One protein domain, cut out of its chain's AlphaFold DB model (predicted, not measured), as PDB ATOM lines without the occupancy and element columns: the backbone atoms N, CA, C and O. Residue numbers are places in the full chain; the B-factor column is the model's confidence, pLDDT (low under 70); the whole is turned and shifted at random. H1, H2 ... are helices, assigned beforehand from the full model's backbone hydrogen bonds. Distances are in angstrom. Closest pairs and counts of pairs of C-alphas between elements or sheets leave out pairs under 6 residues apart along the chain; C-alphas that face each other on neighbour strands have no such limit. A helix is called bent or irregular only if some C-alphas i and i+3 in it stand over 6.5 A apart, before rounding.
ATOM      1  N   ASN A   3     145.889 154.618 208.728       76.81
ATOM      2  CA  ASN A   3     146.557 155.920 208.642       76.81
ATOM      3  C   ASN A   3     146.652 156.466 207.199       76.81
ATOM      4  O   ASN A   3     146.349 157.628 206.967       76.81
ATOM      5  N   LYS A   4     146.975 155.619 206.206       76.56
ATOM      6  CA  LYS A   4     147.110 156.025 204.787       76.56
ATOM      7  C   LYS A   4     145.819 156.637 204.238       76.56
ATOM      8  O   LYS A   4     145.832 157.724 203.677       76.56
ATOM      9  N   GLU A   5     144.694 155.958 204.443       83.12
ATOM     10  CA  GLU A   5     143.397 156.405 203.927       83.12
ATOM     11  C   GLU A   5     142.919 157.701 204.599       83.12
ATOM     12  O   GLU A   5     142.331 158.563 203.949       83.12
ATOM     13  N   TYR A   6     143.220 157.873 205.890       88.31
ATOM     14  CA  TYR A   6     142.969 159.121 206.608       88.31
ATOM     15  C   TYR A   6     143.775 160.281 206.009       88.31
ATOM     16  O   TYR A   6     143.195 161.315 205.677       88.31
ATOM     17  N   ILE A   7     145.081 160.080 205.802       85.56
ATOM     18  CA  ILE A   7     145.969 161.094 205.222       85.56
ATOM     19  C   ILE A   7     145.518 161.462 203.802       85.56
ATOM     20  O   ILE A   7     145.424 162.642 203.475       85.56
ATOM     21  N   ILE A   8     145.165 160.477 202.970       88.62
ATOM     22  CA  ILE A   8     144.648 160.734 201.617       88.62
ATOM     23  C   ILE A   8     143.395 161.617 201.673       88.62
ATOM     24  O   ILE A   8     143.323 162.603 200.946       88.62
ATOM     25  N   ARG A   9     142.442 161.337 202.573       90.75
ATOM     26  CA  ARG A   9     141.233 162.167 202.733       90.75
ATOM     27  C   ARG A   9     141.540 163.588 203.211       90.75
ATOM     28  O   ARG A   9     140.825 164.521 202.849       90.75
ATOM     29  N   GLU A  10     142.558 163.786 204.048       91.88
ATOM     30  CA  GLU A  10     143.033 165.133 204.399       91.88
ATOM     31  C   GLU A  10     143.560 165.878 203.172       91.88
ATOM     32  O   GLU A  10     143.107 166.986 202.892       91.88
ATOM     33  N   LEU A  11     144.414 165.231 202.381       92.06
ATOM     34  CA  LEU A  11     144.971 165.814 201.162       92.06
ATOM     35  C   LEU A  11     143.894 166.111 200.108       92.06
ATOM     36  O   LEU A  11     143.936 167.152 199.451       92.06
ATOM     37  N   GLU A  12     142.889 165.243 199.965       93.31
ATOM     38  CA  GLU A  12     141.733 165.490 199.094       93.31
ATOM     39  C   GLU A  12     140.972 166.755 199.519       93.31
ATOM     40  O   GLU A  12     140.634 167.583 198.667       93.31
ATOM     41  N   ARG A  13     140.754 166.948 200.829       94.81
ATOM     42  CA  ARG A  13     140.110 168.157 201.368       94.81
ATOM     43  C   ARG A  13     140.940 169.411 201.108       94.81
ATOM     44  O   ARG A  13     140.372 170.428 200.708       94.81
ATOM     45  N   ASP A  14     142.257 169.334 201.253       92.19
ATOM     46  CA  ASP A  14     143.155 170.457 200.967       92.19
ATOM     47  C   ASP A  14     143.138 170.840 199.481       92.19
ATOM     48  O   ASP A  14     143.045 172.023 199.138       92.19
ATOM     49  N   ILE A  15     143.149 169.854 198.577       93.88
ATOM     50  CA  ILE A  15     143.018 170.073 197.126       93.88
ATOM     51  C   ILE A  15     141.653 170.683 196.779       93.88
ATOM     52  O   ILE A  15     141.549 171.554 195.899       93.88
ATOM     53  N   GLU A  16     140.583 170.240 197.443       94.88
ATOM     54  CA  GLU A  16     139.244 170.793 197.250       94.88
ATOM     55  C   GLU A  16     139.178 172.251 197.720       94.88
ATOM     56  O   GLU A  16     138.683 173.123 196.995       94.88
ATOM     57  N   TYR A  17     139.727 172.545 198.898       92.56
ATOM     58  CA  TYR A  17     139.803 173.901 199.425       92.56
ATOM     59  C   TYR A  17     140.621 174.813 198.501       92.56
ATOM     60  O   TYR A  17     140.146 175.877 198.093       92.56
ATOM     61  N   LEU A  18     141.785 174.350 198.047       91.69
ATOM     62  CA  LEU A  18     142.612 175.055 197.072       91.69
ATOM     63  C   LEU A  18     141.854 175.321 195.758       91.69
ATOM     64  O   LEU A  18     141.952 176.408 195.185       91.69
ATOM     65  N   SER A  19     141.026 174.374 195.303       92.88
ATOM     66  CA  SER A  19     140.156 174.566 194.134       92.88
ATOM     67  C   SER A  19     139.144 175.696 194.346       92.88
ATOM     68  O   SER A  19     138.941 176.514 193.444       92.88
ATOM     69  N   LYS A  20     138.525 175.776 195.531       90.88
ATOM     70  CA  LYS A  20     137.578 176.849 195.887       90.88
ATOM     71  C   LYS A  20     138.268 178.213 195.892       90.88
ATOM     72  O   LYS A  20     137.748 179.151 195.283       90.88
ATOM     73  N   VAL A  21     139.454 178.301 196.495       89.00
ATOM     74  CA  VAL A  21     140.256 179.533 196.545       89.00
ATOM     75  C   VAL A  21     140.624 180.000 195.137       89.00
ATOM     76  O   VAL A  21     140.251 181.105 194.742       89.00
ATOM     77  N   ILE A  22     141.237 179.135 194.326       90.00
ATOM     78  CA  ILE A  22     141.606 179.435 192.933       90.00
ATOM     79  C   ILE A  22     140.392 179.901 192.112       90.00
ATOM     80  O   ILE A  22     140.489 180.851 191.331       90.00
ATOM     81  N   ASN A  23     139.227 179.268 192.287       89.06
ATOM     82  CA  ASN A  23     138.000 179.664 191.592       89.06
ATOM     83  C   ASN A  23     137.503 181.051 192.025       89.06
ATOM     84  O   ASN A  23     137.101 181.846 191.171       89.06
ATOM     85  N   LYS A  24     137.550 181.370 193.327       86.31
ATOM     86  CA  LYS A  24     137.196 182.705 193.844       86.31
ATOM     87  C   LYS A  24     138.147 183.764 193.268       86.31
ATOM     88  O   LYS A  24     137.685 184.817 192.828       86.31
ATOM     89  N   MET A  25     139.442 183.459 193.184       85.12
ATOM     90  CA  MET A  25     140.457 184.351 192.613       85.12
ATOM     91  C   MET A  25     140.224 184.603 191.131       85.12
ATOM     92  O   MET A  25     140.263 185.748 190.694       85.12
ATOM     93  N   GLN A  26     139.924 183.558 190.352       85.56
ATOM     94  CA  GLN A  26     139.693 183.697 188.912       85.56
ATOM     95  C   GLN A  26     138.561 184.683 188.608       85.56
ATOM     96  O   GLN A  26     138.662 185.447 187.651       85.56
ATOM     97  N   ARG A  27     137.508 184.695 189.435       84.25
ATOM     98  CA  ARG A  27     136.370 185.614 189.281       84.25
ATOM     99  C   ARG A  27     136.741 187.076 189.537       84.25
ATOM    100  O   ARG A  27     136.118 187.950 188.948       84.25
ATOM    101  N   ARG A  28     137.730 187.346 190.397       79.56
ATOM    102  CA  ARG A  28     138.164 188.712 190.760       79.56
ATOM    103  C   ARG A  28     139.443 189.165 190.043       79.56
ATOM    104  O   ARG A  28     139.853 190.313 190.179       79.56
ATOM    105  N   ALA A  29     140.092 188.277 189.296       77.69
ATOM    106  CA  ALA A  29     141.404 188.519 188.717       77.69
ATOM    107  C   ALA A  29     141.368 189.418 187.472       77.69
ATOM    108  O   ALA A  29     140.716 189.108 186.470       77.69
ATOM    109  N   GLY A  30     142.185 190.475 187.490       77.50
ATOM    110  CA  GLY A  30     142.538 191.238 186.293       77.50
ATOM    111  C   GLY A  30     143.379 190.418 185.300       77.50
ATOM    112  O   GLY A  30     143.894 189.348 185.624       77.50
ATOM    113  N   ALA A  31     143.559 190.927 184.075       74.06
ATOM    114  CA  ALA A  31     144.227 190.202 182.985       74.06
ATOM    115  C   ALA A  31     145.629 189.669 183.352       74.06
ATOM    116  O   ALA A  31     145.944 188.518 183.051       74.06
ATOM    117  N   LYS A  32     146.438 190.461 184.073       69.56
ATOM    118  CA  LYS A  32     147.794 190.078 184.516       69.56
ATOM    119  C   LYS A  32     147.802 188.878 185.474       69.56
ATOM    120  O   LYS A  32     148.725 188.072 185.447       69.56
ATOM    121  N   SER A  33     146.749 188.717 186.270       82.19
ATOM    122  CA  SER A  33     146.623 187.658 187.272       82.19
ATOM    123  C   SER A  33     146.096 186.335 186.707       82.19
ATOM    124  O   SER A  33     146.279 185.289 187.328       82.19
ATOM    125  N   LYS A  34     145.480 186.342 185.513       83.62
ATOM    126  CA  LYS A  34     144.938 185.124 184.885       83.62
ATOM    127  C   LYS A  34     146.022 184.093 184.561       83.62
ATOM    128  O   LYS A  34     145.772 182.904 184.724       83.62
ATOM    129  N   LYS A  35     147.224 184.535 184.159       85.81
ATOM    130  CA  LYS A  35     148.361 183.637 183.883       85.81
ATOM    131  C   LYS A  35     148.822 182.911 185.151       85.81
ATOM    132  O   LYS A  35     148.934 181.693 185.136       85.81
ATOM    133  N   ALA A  36     148.996 183.642 186.254       86.44
ATOM    134  CA  ALA A  36     149.367 183.057 187.544       86.44
ATOM    135  C   ALA A  36     148.300 182.072 188.062       86.44
ATOM    136  O   ALA A  36     148.624 180.995 188.549       86.44
ATOM    137  N   ILE A  37     147.012 182.388 187.889       89.44
ATOM    138  CA  ILE A  37     145.911 181.479 188.255       89.44
ATOM    139  C   ILE A  37     145.910 180.212 187.395       89.44
ATOM    140  O   ILE A  37     145.655 179.125 187.913       89.44
ATOM    141  N   ALA A  38     146.195 180.329 186.096       90.44
ATOM    142  CA  ALA A  38     146.305 179.175 185.209       90.44
ATOM    143  C   ALA A  38     147.460 178.246 185.624       90.44
ATOM    144  O   ALA A  38     147.283 177.030 185.646       90.44
ATOM    145  N   GLU A  39     148.599 178.811 186.027       91.00
ATOM    146  CA  GLU A  39     149.736 178.047 186.549       91.00
ATOM    147  C   GLU A  39     149.395 177.327 187.865       91.00
ATOM    148  O   GLU A  39     149.629 176.125 187.990       91.00
ATOM    149  N   LEU A  40     148.759 178.020 188.819       91.00
ATOM    150  CA  LEU A  40     148.306 177.414 190.079       91.00
ATOM    151  C   LEU A  40     147.300 176.281 189.833       91.00
ATOM    152  O   LEU A  40     147.385 175.231 190.471       91.00
ATOM    153  N   ARG A  41     146.380 176.453 188.872       92.88
ATOM    154  CA  ARG A  41     145.458 175.390 188.443       92.88
ATOM    155  C   ARG A  41     146.194 174.180 187.907       92.88
ATOM    156  O   ARG A  41     145.887 173.069 188.323       92.88
ATOM    157  N   TYR A  42     147.140 174.399 186.999       94.69
ATOM    158  CA  TYR A  42     147.915 173.321 186.405       94.69
ATOM    159  C   TYR A  42     148.656 172.521 187.480       94.69
ATOM    160  O   TYR A  42     148.502 171.305 187.544       94.69
ATOM    161  N   ARG A  43     149.375 173.199 188.384       93.38
ATOM    162  CA  ARG A  43     150.099 172.543 189.485       93.38
ATOM    163  C   ARG A  43     149.166 171.760 190.406       93.38
ATOM    164  O   ARG A  43     149.457 170.616 190.729       93.38
ATOM    165  N   LYS A  44     148.018 172.334 190.772       94.69
ATOM    166  CA  LYS A  44     147.001 171.650 191.580       94.69
ATOM    167  C   LYS A  44     146.475 170.378 190.897       94.69
ATOM    168  O   LYS A  44     146.285 169.367 191.563       94.69
ATOM    169  N   GLU A  45     146.249 170.403 189.582       95.19
ATOM    170  CA  GLU A  45     145.841 169.199 188.842       95.19
ATOM    171  C   GLU A  45     146.947 168.133 188.798       95.19
ATOM    172  O   GLU A  45     146.630 166.950 188.878       95.19
ATOM    173  N   GLN A  46     148.230 168.515 188.742       92.69
ATOM    174  CA  GLN A  46     149.335 167.549 188.866       92.69
ATOM    175  C   GLN A  46     149.335 166.867 190.238       92.69
ATOM    176  O   GLN A  46     149.408 165.646 190.314       92.69
ATOM    177  N   VAL A  47     149.163 167.638 191.317       92.56
ATOM    178  CA  VAL A  47     149.060 167.083 192.678       92.56
ATOM    179  C   VAL A  47     147.873 166.128 192.805       92.56
ATOM    180  O   VAL A  47     147.997 165.051 193.379       92.56
ATOM    181  N   LYS A  48     146.724 166.485 192.219       93.06
ATOM    182  CA  LYS A  48     145.541 165.618 192.207       93.06
ATOM    183  C   LYS A  48     145.798 164.292 191.487       93.06
ATOM    184  O   LYS A  48     145.346 163.260 191.971       93.06
ATOM    185  N   LYS A  49     146.501 164.309 190.351       91.81
ATOM    186  CA  LYS A  49     146.869 163.084 189.623       91.81
ATOM    187  C   LYS A  49     147.770 162.184 190.463       91.81
ATOM    188  O   LYS A  49     147.433 161.021 190.638       91.81
ATOM    189  N   LYS A  50     148.814 162.750 191.075       89.12
ATOM    190  CA  LYS A  50     149.697 162.015 191.993       89.12
ATOM    191  C   LYS A  50     148.936 161.394 193.164       89.12
ATOM    192  O   LYS A  50     149.176 160.249 193.518       89.12
ATOM    193  N   LEU A  51     147.970 162.113 193.743       90.12
ATOM    194  CA  LEU A  51     147.169 161.578 194.849       90.12
ATOM    195  C   LEU A  51     146.334 160.362 194.428       90.12
ATOM    196  O   LEU A  51     146.206 159.415 195.200       90.12
ATOM    197  N   ILE A  52     145.785 160.384 193.209       89.19
ATOM    198  CA  ILE A  52     145.056 159.247 192.629       89.19
ATOM    199  C   ILE A  52     146.007 158.063 192.426       89.19
ATOM    200  O   ILE A  52     145.674 156.956 192.832       89.19
ATOM    201  N   GLU A  53     147.202 158.301 191.884       87.31
ATOM    202  CA  GLU A  53     148.223 157.261 191.695       87.31
ATOM    203  C   GLU A  53     148.604 156.592 193.025       87.31
ATOM    204  O   GLU A  53     148.607 155.371 193.111       87.31
ATOM    205  N   ILE A  54     148.827 157.363 194.096       83.88
ATOM    206  CA  ILE A  54     149.153 156.824 195.433       83.88
ATOM    207  C   ILE A  54     147.993 156.039 196.043       83.88
ATOM    208  O   ILE A  54     148.205 155.044 196.746       83.88
ATOM    209  N   ARG A  55     146.763 156.522 195.839       84.88
ATOM    210  CA  ARG A  55     145.555 155.860 196.337       84.88
ATOM    211  C   ARG A  55     145.363 154.504 195.669       84.88
ATOM    212  O   ARG A  55     144.992 153.553 196.352       84.88
ATOM    213  N   ASP A  56     145.617 154.441 194.367       84.62
ATOM    214  CA  ASP A  56     145.374 153.262 193.544       84.62
ATOM    215  C   ASP A  56     146.608 152.323 193.498       84.62
ATOM    216  O   ASP A  56     146.493 151.173 193.074       84.62
ATOM    217  N   ALA A  57     147.779 152.775 193.972       80.31
ATOM    218  CA  ALA A  57     148.994 151.972 194.082       80.31
ATOM    219  C   ALA A  57     148.917 150.926 195.207       80.31
ATOM    220  O   ALA A  57     148.531 151.219 196.345       80.31
ATOM    221  N   HIS A  58     149.380 149.713 194.891       69.38
ATOM    222  CA  HIS A  58     149.684 148.684 195.883       69.38
ATOM    223  C   HIS A  58     150.888 149.123 196.730       69.38
ATOM    224  O   HIS A  58     151.862 149.652 196.192       69.38
ATOM    225  N   ASP A  59     150.810 148.921 198.049       66.19
ATOM    226  CA  ASP A  59     151.759 149.461 199.041       66.19
ATOM    227  C   ASP A  59     153.215 148.986 198.847       66.19
ATOM    228  O   ASP A  59     154.136 149.571 199.411       66.19
ATOM    229  N   ASP A  60     153.427 147.968 198.015       59.03
ATOM    230  CA  ASP A  60     154.688 147.239 197.865       59.03
ATOM    231  C   ASP A  60     155.660 147.881 196.846       59.03
ATOM    232  O   ASP A  60     156.777 147.399 196.677       59.03
ATOM    233  N   LEU A  61     155.245 148.940 196.134       54.38
ATOM    234  CA  LEU A  61     155.960 149.506 194.969       54.38
ATOM    235  C   LEU A  61     156.578 150.897 195.195       54.38
ATOM    236  O   LEU A  61     156.982 151.557 194.240       54.38
ATOM    237  N   ILE A  62     156.621 151.374 196.435       55.44
ATOM    238  CA  ILE A  62     156.898 152.780 196.732       55.44
ATOM    239  C   ILE A  62     158.215 152.893 197.528       55.44
ATOM    240  O   ILE A  62     158.239 152.641 198.729       55.44
ATOM    241  N   GLU A  63     159.315 153.249 196.848       57.34
ATOM    242  CA  GLU A  63     160.652 153.450 197.453       57.34
ATOM    243  C   GLU A  63     160.810 154.808 198.178       57.34
ATOM    244  O   GLU A  63     161.633 154.923 199.085       57.34
ATOM    245  N   GLU A  64     160.008 155.823 197.831       62.94
ATOM    246  CA  GLU A  64     159.987 157.167 198.443       62.94
ATOM    247  C   GLU A  64     158.606 157.463 199.033       62.94
ATOM    248  O   GLU A  64     157.623 157.083 198.413       62.94
ATOM    249  N   ASP A  65     158.499 158.168 200.172       76.50
ATOM    250  CA  ASP A  65     157.199 158.524 200.772       76.50
ATOM    251  C   ASP A  65     156.430 159.520 199.872       76.50
ATOM    252  O   ASP A  65     156.640 160.736 199.945       76.50
ATOM    253  N   PRO A  66     155.504 159.051 199.021       80.19
ATOM    254  CA  PRO A  66     154.922 159.863 197.964       80.19
ATOM    255  C   PRO A  66     153.838 160.789 198.536       80.19
ATOM    256  O   PRO A  66     153.432 161.769 197.911       80.19
ATOM    257  N   ILE A  67     153.380 160.508 199.762       84.44
ATOM    258  CA  ILE A  67     152.505 161.383 200.534       84.44
ATOM    259  C   ILE A  67     153.260 162.660 200.906       84.44
ATOM    260  O   ILE A  67     152.677 163.746 200.839       84.44
ATOM    261  N   GLU A  68     154.533 162.554 201.292       87.38
ATOM    262  CA  GLU A  68     155.330 163.720 201.669       87.38
ATOM    263  C   GLU A  68     155.574 164.638 200.463       87.38
ATOM    264  O   GLU A  68     155.364 165.847 200.566       87.38
ATOM    265  N   GLU A  69     155.843 164.075 199.282       87.31
ATOM    266  CA  GLU A  69     155.977 164.849 198.038       87.31
ATOM    267  C   GLU A  69     154.699 165.652 197.707       87.31
ATOM    268  O   GLU A  69     154.746 166.813 197.270       87.31
ATOM    269  N   ILE A  70     153.522 165.062 197.947       89.31
ATOM    270  CA  ILE A  70     152.243 165.758 197.782       89.31
ATOM    271  C   ILE A  70     152.101 166.902 198.785       89.31
ATOM    272  O   ILE A  70     151.691 168.000 198.391       89.31
ATOM    273  N   LYS A  71     152.436 166.680 200.061       89.75
ATOM    274  CA  LYS A  71     152.367 167.734 201.084       89.75
ATOM    275  C   LYS A  71     153.276 168.905 200.736       89.75
ATOM    276  O   LYS A  71     152.836 170.056 200.810       89.75
ATOM    277  N   GLU A  72     154.510 168.634 200.319       92.31
ATOM    278  CA  GLU A  72     155.448 169.671 199.887       92.31
ATOM    279  C   GLU A  72     154.908 170.440 198.680       92.31
ATOM    280  O   GLU A  72     154.877 171.675 198.683       92.31
ATOM    281  N   SER A  73     154.363 169.726 197.693       92.06
ATOM    282  CA  SER A  73     153.749 170.341 196.515       92.06
ATOM    283  C   SER A  73     152.570 171.251 196.873       92.06
ATOM    284  O   SER A  73     152.462 172.363 196.347       92.06
ATOM    285  N   LEU A  74     151.686 170.820 197.781       91.94
ATOM    286  CA  LEU A  74     150.576 171.643 198.270       91.94
ATOM    287  C   LEU A  74     151.082 172.879 199.013       91.94
ATOM    288  O   LEU A  74     150.609 173.987 198.743       91.94
ATOM    289  N   LYS A  75     152.062 172.714 199.906       92.56
ATOM    290  CA  LYS A  75     152.682 173.814 200.658       92.56
ATOM    291  C   LYS A  75     153.279 174.866 199.725       92.56
ATOM    292  O   LYS A  75     153.075 176.066 199.932       92.56
ATOM    293  N   ASP A  76     153.949 174.435 198.665       93.56
ATOM    294  CA  ASP A  76     154.511 175.328 197.656       93.56
ATOM    295  C   ASP A  76     153.443 176.066 196.850       93.56
ATOM    296  O   ASP A  76     153.589 177.263 196.567       93.56
ATOM    297  N   ILE A  77     152.351 175.386 196.488       91.38
ATOM    298  CA  ILE A  77     151.224 176.037 195.817       91.38
ATOM    299  C   ILE A  77     150.628 177.111 196.733       91.38
ATOM    300  O   ILE A  77     150.446 178.243 196.285       91.38
ATOM    301  N   TRP A  78     150.400 176.806 198.015       90.19
ATOM    302  CA  TRP A  78     149.900 177.770 198.999       90.19
ATOM    303  C   TRP A  78     150.820 178.975 199.168       90.19
ATOM    304  O   TRP A  78     150.354 180.114 199.151       90.19
ATOM    305  N   LYS A  79     152.132 178.748 199.266       90.75
ATOM    306  CA  LYS A  79     153.129 179.819 199.371       90.75
ATOM    307  C   LYS A  79     153.102 180.741 198.151       90.75
ATOM    308  O   LYS A  79     153.117 181.963 198.302       90.75
ATOM    309  N   ASN A  80     153.029 180.178 196.946       87.81
ATOM    310  CA  ASN A  80     152.971 180.966 195.714       87.81
ATOM    311  C   ASN A  80     151.641 181.696 195.547       87.81
ATOM    312  O   ASN A  80     151.623 182.826 195.053       87.81
ATOM    313  N   LEU A  81     150.547 181.072 195.982       87.00
ATOM    314  CA  LEU A  81     149.224 181.676 195.999       87.00
ATOM    315  C   LEU A  81     149.210 182.880 196.945       87.00
ATOM    316  O   LEU A  81     148.853 183.971 196.511       87.00
ATOM    317  N   LYS A  82     149.721 182.726 198.171       86.44
ATOM    318  CA  LYS A  82     149.890 183.826 199.129       86.44
ATOM    319  C   LYS A  82     150.761 184.949 198.559       86.44
ATOM    320  O   LYS A  82     150.319 186.084 198.463       86.44
ATOM    321  N   LYS A  83     151.958 184.635 198.054       85.00
ATOM    322  CA  LYS A  83     152.873 185.641 197.480       85.00
ATOM    323  C   LYS A  83     152.260 186.418 196.312       85.00
ATOM    324  O   LYS A  83     152.496 187.613 196.169       85.00
ATOM    325  N   SER A  84     151.509 185.736 195.450       81.69
ATOM    326  CA  SER A  84     150.955 186.347 194.238       81.69
ATOM    327  C   SER A  84     149.645 187.099 194.503       81.69
ATOM    328  O   SER A  84     149.223 187.890 193.658       81.69
ATOM    329  N   PHE A  85     148.996 186.852 195.648       79.69
ATOM    330  CA  PHE A  85     147.627 187.295 195.919       79.69
ATOM    331  C   PHE A  85     147.344 187.624 197.394       79.69
ATOM    332  O   PHE A  85     146.203 187.495 197.829       79.69
ATOM    333  N   ASP A  86     148.353 188.072 198.144       75.06
ATOM    334  CA  ASP A  86     148.310 188.263 199.608       75.06
ATOM    335  C   ASP A  86     147.066 189.050 200.054       75.06
ATOM    336  O   ASP A  86     146.245 188.549 200.816       75.06
ATOM    337  N   LYS A  87     146.810 190.200 199.411       71.75
ATOM    338  CA  LYS A  87     145.630 191.042 199.683       71.75
ATOM    339  C   LYS A  87     144.292 190.316 199.539       71.75
ATOM    340  O   LYS A  87     143.342 190.651 200.223       71.75
ATOM    341  N   PHE A  88     144.193 189.366 198.613       72.88
ATOM    342  CA  PHE A  88     142.960 188.611 198.401       72.88
ATOM    343  C   PHE A  88     142.816 187.462 199.410       72.88
ATOM    344  O   PHE A  88     141.695 187.098 199.757       72.88
ATOM    345  N   MET A  89     143.933 186.878 199.849       70.50
ATOM    346  CA  MET A  89     143.942 185.816 200.857       70.50
ATOM    347  C   MET A  89     143.604 186.334 202.254       70.50
ATOM    348  O   MET A  89     142.980 185.604 203.012       70.50
ATOM    349  N   ASP A  90     143.944 187.584 202.565       73.88
ATOM    350  CA  ASP A  90     143.577 188.220 203.838       73.88
ATOM    351  C   ASP A  90     142.073 188.577 203.924       73.88
ATOM    352  O   ASP A  90     141.539 188.785 205.010       73.88
ATOM    353  N   GLU A  91     141.369 188.638 202.786       65.50
ATOM    354  CA  GLU A  91     139.918 188.903 202.681       65.50
ATOM    355  C   GLU A  91     139.054 187.621 202.641       65.50
ATOM    356  O   GLU A  91     137.857 187.664 202.306       65.50
TER     357      GLU A  91
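What this domain is: This is residues 3 to 91 of the 92 residues of an uncharacterized protein of [Clostridium] thermoalcaliphilum (UniProt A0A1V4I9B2). Three long helices lie side by side as an up-and-down bundle in the shape of a rod, their centres making a triangle when seen along its length. The links H1 to H2 and H2 to H3 lie at opposite ends of the rod, and near residue 83 H3 has a kink, after which its last residues turn toward H1 and reach it at Phe 88. The printed part has 89 residues, with three named helices in the order H1, H2, H3 and no named strand; the class is all helix. The whole is only just compact, close to loose, with a radius of gyration of the C-alphas of 14.5 A, and the C-alphas span 47 by 21 by 18 A.

Where its parts are: H1, residues 3 to 28, is 38.3 A long from first to last C-alpha; it begins with C-alpha 3 at (146.557, 155.920, 208.642). H2, residues 31 to 56, measures 38.4 A, and its C-alpha 31 is at (144.227, 190.202, 182.985). H2 is neither bent nor irregular, but only just: C-alphas 32 and 35 are 6.5 A apart. H3, residues 66 to 89, measures 28.3 A and ends with C-alpha 89 at (143.942, 185.816, 200.857). H3 is irregular, with C-alphas 84 and 87 8.9 A apart, and has a kink of 69 degrees near residue 83.

How they stand to each other: H1, H2 and H3 form a bundle, up and down, each helix running against the one before it. H1 and H2 touch as a helical hairpin, opposite ways at a shallow tilt of 17 degrees; their closest C-alphas, those of Gln 26 and Ile 37, are 6.6 A apart. H2 and H3 are a second helical hairpin and touch, opposite ways at a shallow tilt of 20 degrees; their closest C-alphas, those of Val 47 and Ile 70, are 6.2 A apart. H1 and H3 touch with 5 pairs of C-alphas within 8 A, the same way at a shallow tilt of 25 degrees; the closest, those of Met 25 and Phe 88, are 7.6 A apart. The O i to N i+4 pairs within hydrogen-bond range number 21 of 22 in H1, 20 of 22 in H2 and 18 of 20 in H3.

The domain as a whole: The two C-alphas farthest apart, those of Gly 30 and Asp 60, are 47.1 A apart. The printed part has no cut. The link from H1 to H2 is tight, with 2 residues, and the link from H2 to H3 is short, with 9 residues. The mean pLDDT of the printed part is 84.5; residue 32, residues 58 to 64 and residue 91 are under 70.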